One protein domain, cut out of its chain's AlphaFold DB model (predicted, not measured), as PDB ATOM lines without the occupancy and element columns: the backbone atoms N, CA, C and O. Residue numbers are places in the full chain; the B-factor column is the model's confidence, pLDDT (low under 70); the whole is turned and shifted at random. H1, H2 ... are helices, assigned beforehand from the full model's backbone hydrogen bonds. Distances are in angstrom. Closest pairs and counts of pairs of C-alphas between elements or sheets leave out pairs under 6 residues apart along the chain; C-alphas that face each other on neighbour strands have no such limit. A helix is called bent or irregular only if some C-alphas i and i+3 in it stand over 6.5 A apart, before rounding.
ATOM      1  N   LEU A  33     244.165 195.880 208.016       93.06
ATOM      2  CA  LEU A  33     243.475 196.316 209.241       93.06
ATOM      3  C   LEU A  33     244.347 196.207 210.497       93.06
ATOM      4  O   LEU A  33     244.288 197.073 211.367       93.06
ATOM      5  N   ALA A  34     245.155 195.154 210.598       92.25
ATOM      6  CA  ALA A  34     246.050 194.936 211.733       92.25
ATOM      7  C   ALA A  34     247.433 195.592 211.550       92.25
ATOM      8  O   ALA A  34     248.330 195.361 212.365       92.25
ATOM      9  N   GLU A  35     247.626 196.388 210.493       92.38
ATOM     10  CA  GLU A  35     248.894 197.052 210.216       92.38
ATOM     11  C   GLU A  35     249.241 198.043 211.329       92.38
ATOM     12  O   GLU A  35     248.444 198.897 211.738       92.38
ATOM     13  N   SER A  36     250.456 197.888 211.848       89.62
ATOM     14  CA  SER A  36     251.013 198.793 212.844       89.62
ATOM     15  C   SER A  36     251.685 199.978 212.165       89.62
ATOM     16  O   SER A  36     252.248 199.832 211.081       89.62
ATOM     17  N   GLY A  37     251.676 201.128 212.836       83.44
ATOM     18  CA  GLY A  37     252.354 202.323 212.342       83.44
ATOM     19  C   GLY A  37     253.877 202.167 212.190       83.44
ATOM     20  O   GLY A  37     254.465 201.167 212.629       83.44
ATOM     21  N   PRO A  38     254.549 203.175 211.601       82.69
ATOM     22  CA  PRO A  38     256.005 203.215 211.458       82.69
ATOM     23  C   PRO A  38     256.725 203.140 212.813       82.69
ATOM     24  O   PRO A  38     256.113 203.177 213.871       82.69
ATOM     25  N   GLN A  39     258.053 203.005 212.807       76.88
ATOM     26  CA  GLN A  39     258.849 202.627 213.986       76.88
ATOM     27  C   GLN A  39     258.627 203.500 215.246       76.88
ATOM     28  O   GLN A  39     258.727 202.997 216.361       76.88
ATOM     29  N   ASP A  40     258.312 204.783 215.085       77.25
ATOM     30  CA  ASP A  40     257.991 205.746 216.150       77.25
ATOM     31  C   ASP A  40     256.537 205.662 216.659       77.25
ATOM     32  O   ASP A  40     256.196 206.234 217.694       77.25
ATOM     33  N   ARG A  41     255.694 204.924 215.939       80.06
ATOM     34  CA  ARG A  41     254.251 204.739 216.122       80.06
ATOM     35  C   ARG A  41     253.851 203.261 216.046       80.06
ATOM     36  O   ARG A  41     252.701 202.930 215.790       80.06
ATOM     37  N   SER A  42     254.781 202.343 216.305       86.06
ATOM     38  CA  SER A  42     254.577 200.902 216.093       86.06
ATOM     39  C   SER A  42     253.525 200.273 217.011       86.06
ATOM     40  O   SER A  42     253.234 199.087 216.911       86.06
ATOM     41  N   ASN A  43     253.004 201.035 217.970       90.69
ATOM     42  CA  ASN A  43     251.973 200.616 218.900       90.69
ATOM     43  C   ASN A  43     250.571 201.102 218.507       90.69
ATOM     44  O   ASN A  43     249.667 200.887 219.303       90.69
ATOM     45  N   ILE A  44     250.358 201.727 217.347       93.88
ATOM     46  CA  ILE A  44     249.027 202.159 216.887       93.88
ATOM     47  C   ILE A  44     248.613 201.419 215.615       93.88
ATOM     48  O   ILE A  44     249.464 200.948 214.865       93.88
ATOM     49  N   TYR A  45     247.308 201.363 215.362       95.50
ATOM     50  CA  TYR A  45     246.751 200.904 214.094       95.50
ATOM     51  C   TYR A  45     246.832 202.037 213.066       95.50
ATOM     52  O   TYR A  45     246.159 203.062 213.212       95.50
ATOM     53  N   ASP A  46     247.663 201.856 212.042       92.56
ATOM     54  CA  ASP A  46     248.104 202.937 211.152       92.56
ATOM     55  C   ASP A  46     246.941 203.580 210.382       92.56
ATOM     56  O   ASP A  46     246.689 204.788 210.445       92.56
ATOM     57  N   TRP A  47     246.121 202.745 209.745       93.56
ATOM     58  CA  TRP A  47     244.992 203.216 208.950       93.56
ATOM     59  C   TRP A  47     243.983 204.020 209.764       93.56
ATOM     60  O   TRP A  47     243.446 205.014 209.274       93.56
ATOM     61  N   LEU A  48     243.752 203.641 211.023       95.19
ATOM     62  CA  LEU A  48     242.810 204.334 211.894       95.19
ATOM     63  C   LEU A  48     243.264 205.758 212.221       95.19
ATOM     64  O   LEU A  48     242.424 206.663 212.259       95.19
ATOM     65  N   VAL A  49     244.562 205.984 212.444       93.94
ATOM     66  CA  VAL A  49     245.071 207.317 212.809       93.94
ATOM     67  C   VAL A  49     245.127 208.280 211.629       93.94
ATOM     68  O   VAL A  49     245.054 209.491 211.820       93.94
ATOM     69  N   HIS A  50     245.164 207.766 210.400       91.69
ATOM     70  CA  HIS A  50     245.130 208.591 209.195       91.69
ATOM     71  C   HIS A  50     243.731 209.067 208.796       91.69
ATOM     72  O   HIS A  50     243.610 210.016 208.020       91.69
ATOM     73  N   MET A  51     242.662 208.448 209.298       93.56
ATOM     74  CA  MET A  51     241.302 208.813 208.893       93.56
ATOM     75  C   MET A  51     240.853 210.216 209.329       93.56
ATOM     76  O   MET A  51     240.280 210.920 208.495       93.56
ATOM     77  N   PRO A  52     241.135 210.690 210.558       94.81
ATOM     78  CA  PRO A  52     240.795 212.054 210.967       94.81
ATOM     79  C   PRO A  52     241.398 213.157 210.084       94.81
ATOM     80  O   PRO A  52     240.812 214.234 209.976       94.81
ATOM     81  N   THR A  53     242.535 212.898 209.428       93.19
ATOM     82  CA  THR A  53     243.224 213.890 208.583       93.19
ATOM     83  C   THR A  53     242.536 214.096 207.231       93.19
ATOM     84  O   THR A  53     242.802 215.073 206.529       93.19
ATOM     85  N   LYS A  54     241.619 213.200 206.841       91.88
ATOM     86  CA  LYS A  54     240.880 213.309 205.580       91.88
ATOM     87  C   LYS A  54     239.824 214.407 205.687       91.88
ATOM     88  O   LYS A  54     239.028 214.436 206.626       91.88
ATOM     89  N   SER A  55     239.777 215.313 204.711       91.50
ATOM     90  CA  SER A  55     238.850 216.457 204.719       91.50
ATOM     91  C   SER A  55     237.375 216.037 204.746       91.50
ATOM     92  O   SER A  55     236.579 216.691 205.412       91.50
ATOM     93  N   TRP A  56     237.044 214.917 204.103       90.56
ATOM     94  CA  TRP A  56     235.692 214.364 203.964       90.56
ATOM     95  C   TRP A  56     235.210 213.512 205.154       90.56
ATOM     96  O   TRP A  56     234.034 213.172 205.206       90.56
ATOM     97  N   ILE A  57     236.076 213.210 206.129       92.81
ATOM     98  CA  ILE A  57     235.714 212.500 207.368       92.81
ATOM     99  C   ILE A  57     235.339 213.497 208.464       92.81
ATOM    100  O   ILE A  57     236.112 214.414 208.760       92.81
ATOM    101  N   ASN A  58     234.190 213.317 209.116       93.62
ATOM    102  CA  ASN A  58     233.837 214.081 210.314       93.62
ATOM    103  C   ASN A  58     234.104 213.293 211.614       93.62
ATOM    104  O   ASN A  58     234.578 212.158 211.609       93.62
ATOM    105  N   LYS A  59     233.828 213.920 212.762       95.25
ATOM    106  CA  LYS A  59     234.056 213.315 214.079       95.25
ATOM    107  C   LYS A  59     233.176 212.084 214.313       95.25
ATOM    108  O   LYS A  59     233.646 211.103 214.888       95.25
ATOM    109  N   GLU A  60     231.916 212.122 213.881       95.94
ATOM    110  CA  GLU A  60     231.016 210.972 213.982       95.94
ATOM    111  C   GLU A  60     231.520 209.782 213.152       95.94
ATOM    112  O   GLU A  60     231.467 208.645 213.624       95.94
ATOM    113  N   ASP A  61     232.075 210.037 211.965       95.69
ATOM    114  CA  ASP A  61     232.670 209.024 211.095       95.69
ATOM    115  C   ASP A  61     233.867 208.343 211.769       95.69
ATOM    116  O   ASP A  61     233.987 207.123 211.693       95.69
ATOM    117  N   VAL A  62     234.728 209.087 212.475       96.81
ATOM    118  CA  VAL A  62     235.867 208.507 213.217       96.81
ATOM    119  C   VAL A  62     235.384 207.574 214.334       96.81
ATOM    120  O   VAL A  62     235.912 206.477 214.508       96.81
ATOM    121  N   TYR A  63     234.346 207.954 215.079       97.19
ATOM    122  CA  TYR A  63     233.798 207.080 216.125       97.19
ATOM    123  C   TYR A  63     233.097 205.843 215.560       97.19
ATOM    124  O   TYR A  63     233.242 204.743 216.103       97.19
ATOM    125  N   ALA A  64     232.371 206.009 214.454       97.69
ATOM    126  CA  ALA A  64     231.778 204.896 213.729       97.69
ATOM    127  C   ALA A  64     232.859 203.933 213.209       97.69
ATOM    128  O   ALA A  64     232.704 202.722 213.361       97.69
ATOM    129  N   LEU A  65     233.979 204.459 212.697       97.69
ATOM    130  CA  LEU A  65     235.121 203.664 212.245       97.69
ATOM    131  C   LEU A  65     235.696 202.814 213.374       97.69
ATOM    132  O   LEU A  65     235.922 201.627 213.188       97.69
ATOM    133  N   ASN A  66     235.897 203.398 214.554       98.06
ATOM    134  CA  ASN A  66     236.450 202.677 215.702       98.06
ATOM    135  C   ASN A  66     235.570 201.488 216.111       98.06
ATOM    136  O   ASN A  66     236.074 200.432 216.484       98.06
ATOM    137  N   THR A  67     234.250 201.637 215.989       98.00
ATOM    138  CA  THR A  67     233.302 200.544 216.246       98.00
ATOM    139  C   THR A  67     233.329 199.509 215.117       98.00
ATOM    140  O   THR A  67     233.361 198.308 215.384       98.00
ATOM    141  N   ALA A  68     233.364 199.962 213.857       97.56
ATOM    142  CA  ALA A  68     233.482 199.101 212.680       97.56
ATOM    143  C   ALA A  68     234.763 198.262 212.714       97.56
ATOM    144  O   ALA A  68     234.731 197.082 212.381       97.56
ATOM    145  N   PHE A  69     235.860 198.854 213.179       98.00
ATOM    146  CA  PHE A  69     237.144 198.201 213.356       98.00
ATOM    147  C   PHE A  69     237.077 197.061 214.368       98.00
ATOM    148  O   PHE A  69     237.431 195.941 214.024       98.00
ATOM    149  N   ILE A  70     236.566 197.304 215.582       97.31
ATOM    150  CA  ILE A  70     236.427 196.249 216.603       97.31
ATOM    151  C   ILE A  70     235.590 195.085 216.060       97.31
ATOM    152  O   ILE A  70     235.972 193.925 216.197       97.31
ATOM    153  N   TYR A  71     234.467 195.400 215.408       96.75
ATOM    154  CA  TYR A  71     233.604 194.391 214.803       96.75
ATOM    155  C   TYR A  71     234.331 193.594 213.709       96.75
ATOM    156  O   TYR A  71     234.239 192.370 213.677       96.75
ATOM    157  N   ALA A  72     235.074 194.275 212.836       97.00
ATOM    158  CA  ALA A  72     235.843 193.654 211.764       97.00
ATOM    159  C   ALA A  72     236.966 192.749 212.297       97.00
ATOM    160  O   ALA A  72     237.144 191.651 211.783       97.00
ATOM    161  N   MET A  73     237.683 193.168 213.344       96.50
ATOM    162  CA  MET A  73     238.744 192.369 213.969       96.50
ATOM    163  C   MET A  73     238.202 191.032 214.492       96.50
ATOM    164  O   MET A  73     238.759 189.985 214.167       96.50
ATOM    165  N   GLU A  74     237.075 191.060 215.211       95.94
ATOM    166  CA  GLU A  74     236.392 189.847 215.683       95.94
ATOM    167  C   GLU A  74     235.883 188.995 214.509       95.94
ATOM    168  O   GLU A  74     236.143 187.795 214.439       95.94
ATOM    169  N   LEU A  75     235.200 189.619 213.542       95.31
ATOM    170  CA  LEU A  75     234.627 188.937 212.377       95.31
ATOM    171  C   LEU A  75     235.686 188.218 211.531       95.31
ATOM    172  O   LEU A  75     235.422 187.150 210.976       95.31
ATOM    173  N   TYR A  76     236.869 188.812 211.391       95.50
ATOM    174  CA  TYR A  76     237.962 188.266 210.590       95.50
ATOM    175  C   TYR A  76     238.900 187.349 211.374       95.50
ATOM    176  O   TYR A  76     239.750 186.712 210.750       95.50
ATOM    177  N   GLY A  77     238.733 187.250 212.695       95.44
ATOM    178  CA  GLY A  77     239.579 186.437 213.565       95.44
ATOM    179  C   GLY A  77     240.996 186.990 213.721       95.44
ATOM    180  O   GLY A  77     241.943 186.210 213.792       95.44
ATOM    181  N   PHE A  78     241.154 188.316 213.723       95.38
ATOM    182  CA  PHE A  78     242.437 188.963 213.996       95.38
ATOM    183  C   PHE A  78     242.664 189.157 215.496       95.38
ATOM    184  O   PHE A  78     241.732 189.435 216.251       95.38
ATOM    185  N   ASP A  79     243.929 189.100 215.914       93.12
ATOM    186  CA  ASP A  79     244.312 189.423 217.286       93.12
ATOM    187  C   ASP A  79     244.094 190.916 217.564       93.12
ATOM    188  O   ASP A  79     244.719 191.796 216.964       93.12
ATOM    189  N   PHE A  80     243.202 191.210 218.506       93.38
ATOM    190  CA  PHE A  80     242.917 192.575 218.929       93.38
ATOM    191  C   PHE A  80     243.797 192.978 220.116       93.38
ATOM    192  O   PHE A  80     243.719 192.398 221.202       93.38
ATOM    193  N   ASN A  81     244.614 194.020 219.938       94.50
ATOM    194  CA  ASN A  81     245.448 194.573 220.996       94.50
ATOM    195  C   ASN A  81     244.793 195.827 221.589       94.50
ATOM    196  O   ASN A  81     244.859 196.922 221.027       94.50
ATOM    197  N   THR A  82     244.206 195.675 222.776       95.62
ATOM    198  CA  THR A  82     243.531 196.763 223.497       95.62
ATOM    199  C   THR A  82     244.446 197.955 223.777       95.62
ATOM    200  O   THR A  82     244.000 199.096 223.677       95.62
ATOM    201  N   ASN A  83     245.722 197.724 224.103       95.75
ATOM    202  CA  ASN A  83     246.658 198.820 224.360       95.75
ATOM    203  C   ASN A  83     246.918 199.609 223.077       95.75
ATOM    204  O   ASN A  83     246.846 200.837 223.094       95.75
ATOM    205  N   SER A  84     247.137 198.909 221.962       95.88
ATOM    206  CA  SER A  84     247.328 199.561 220.669       95.88
ATOM    207  C   SER A  84     246.107 200.352 220.228       95.88
ATOM    208  O   SER A  84     246.224 201.474 219.735       95.88
ATOM    209  N   PHE A  85     244.913 199.817 220.477       97.44
ATOM    210  CA  PHE A  85     243.671 200.517 220.181       97.44
ATOM    211  C   PHE A  85     243.482 201.781 221.035       97.44
ATOM    212  O   PHE A  85     243.067 202.819 220.521       97.44
ATOM    213  N   ILE A  86     243.832 201.738 222.324       97.19
ATOM    214  CA  ILE A  86     243.779 202.919 223.199       97.19
ATOM    215  C   ILE A  86     244.729 204.017 222.704       97.19
ATOM    216  O   ILE A  86     244.326 205.179 222.640       97.19
ATOM    217  N   GLU A  87     245.966 203.671 222.336       96.56
ATOM    218  CA  GLU A  87     246.933 204.642 221.799       96.56
ATOM    219  C   GLU A  87     246.477 205.206 220.446       96.56
ATOM    220  O   GLU A  87     246.536 206.415 220.229       96.56
ATOM    221  N   THR A  88     245.885 204.365 219.597       97.12
ATOM    222  CA  THR A  88     245.248 204.783 218.338       97.12
ATOM    223  C   THR A  88     244.164 205.839 218.575       97.12
ATOM    224  O   THR A  88     244.162 206.883 217.925       97.12
ATOM    225  N   ILE A  89     243.257 205.617 219.534       97.25
ATOM    226  CA  ILE A  89     242.187 206.578 219.850       97.25
ATOM    227  C   ILE A  89     242.763 207.902 220.363       97.25
ATOM    228  O   ILE A  89     242.248 208.968 220.016       97.25
ATOM    229  N   LYS A  90     243.810 207.864 221.197       96.19
ATOM    230  CA  LYS A  90     244.472 209.085 221.683       96.19
ATOM    231  C   LYS A  90     245.054 209.891 220.525       96.19
ATOM    232  O   LYS A  90     244.822 211.097 220.472       96.19
ATOM    233  N   GLU A  91     245.733 209.236 219.587       95.44
ATOM    234  CA  GLU A  91     246.303 209.898 218.411       95.44
ATOM    235  C   GLU A  91     245.207 210.493 217.518       95.44
ATOM    236  O   GLU A  91     245.265 211.667 217.159       95.44
ATOM    237  N   GLN A  92     244.122 209.753 217.262       96.62
ATOM    238  CA  GLN A  92     242.968 210.291 216.535       96.62
ATOM    239  C   GLN A  92     242.390 211.548 217.210       96.62
ATOM    240  O   GLN A  92     241.954 212.472 216.524       96.62
ATOM    241  N   GLN A  93     242.370 211.613 218.548       96.00
ATOM    242  CA  GLN A  93     241.930 212.812 219.271       96.00
ATOM    243  C   GLN A  93     242.874 214.000 219.097       96.00
ATOM    244  O   GLN A  93     242.393 215.134 219.138       96.00
ATOM    245  N   VAL A  94     244.178 213.769 218.939       94.94
ATOM    246  CA  VAL A  94     245.143 214.824 218.605       94.94
ATOM    247  C   VAL A  94     244.849 215.342 217.199       94.94
ATOM    248  O   VAL A  94     244.586 216.532 217.048       94.94
ATOM    249  N   GLU A  95     244.769 214.453 216.210       94.12
ATOM    250  CA  GLU A  95     244.509 214.813 214.809       94.12
ATOM    251  C   GLU A  95     243.180 215.565 214.633       94.12
ATOM    252  O   GLU A  95     243.119 216.603 213.975       94.12
ATOM    253  N   MET A  96     242.111 215.123 215.304       93.69
ATOM    254  CA  MET A  96     240.811 215.806 215.264       93.69
ATOM    255  C   MET A  96     240.828 217.219 215.864       93.69
ATOM    256  O   MET A  96     239.941 218.005 215.550       93.69
ATOM    257  N   ARG A  97     241.776 217.549 216.754       92.06
ATOM    258  CA  ARG A  97     241.913 218.907 217.319       92.06
ATOM    259  C   ARG A  97     242.710 219.846 216.419       92.06
ATOM    260  O   ARG A  97     242.634 221.055 216.619       92.06
ATOM    261  N   LEU A  98     243.508 219.298 215.505       87.56
ATOM    262  CA  LEU A  98     244.330 220.063 214.563       87.56
ATOM    263  C   LEU A  98     243.559 220.461 213.295       87.56
ATOM    264  O   LEU A  98     244.050 221.286 212.525       87.56
ATOM    265  N   LYS A  99     242.382 219.868 213.086       77.88
ATOM    266  CA  LYS A  99     241.475 220.102 211.960       77.88
ATOM    267  C   LYS A  99     240.525 221.269 212.225       77.88
ATOM    268  O   LYS A  99     240.276 222.027 211.261       77.88
TER     269      LYS A  99
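Overview. This is residues 33 to 99 of the 99 residues of an uncharacterized protein of Chryseobacterium cheonjiense (UniProt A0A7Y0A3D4). Three helices lie side by side with their lines nearly aligned, their centres making a triangle: the long H2 and H3, and the short H1, which touches both. H2 and H3 come close without clearly touching, and residues 33 to 45, a stretch of 13 residues with no named element, make a loop before H1, part of which points away from H2. The printed part has 67 residues with three named helices, in the order H1, H2, H3, and no named strand; the class is all helix. It is compact, with a radius of gyration of the C-alphas of 11.5 A, and spans 33 by 26 by 15 A.

Arrangement. H2, residues 59 to 76, is the longest helix. H1, residues 46 to 53, touches H2, and H2 touches H1 with residues 59 to 66 alone; the closest C-alphas, of Pro 52 and Val 62, are 6.5 A apart. This helical hairpin has a shallow tilt of 17 degrees, opposite ways. H3, residues 82 to 98, touches H1, with the closest C-alphas, of Val 49 and Gln 92, 5.2 A apart, at a shallow tilt of 21 degrees, the same way. H2 and H3 are close but not clearly touching: their closest C-alphas, of Lys 59 and Met 96, are 7.3 A apart. They run opposite ways at a shallow tilt of 21 degrees. In H2 and H3 every O i to N i+4 pair is within hydrogen-bond range; in H1 1 of 4 is, beside 4 of 5 O i to N i+3 pairs.

Along the chain. H2 is 25.6 A long and begins at C-alpha 59 (234.056, 213.315, 214.079). H3 is 25.0 A long and ends at C-alpha 98 (244.330, 220.063, 214.563). H1 is 12.3 A long, begins at C-alpha 46 (248.104, 202.937, 211.152), and is only just irregular: C-alphas 49 and 52 are 6.6 A apart.

Size, cuts and confidence. The C-alphas of Gly 77 and Leu 98 are the two farthest apart, at 34.0 A. The printed part has no cut, and the links H1 to H2 and H2 to H3 are tight. The C-alphas of residues 33 to 45 lie 5 to 16 A from the mean of the C-alphas. The mean pLDDT of the printed part is 93.3, and no printed residue is under 70.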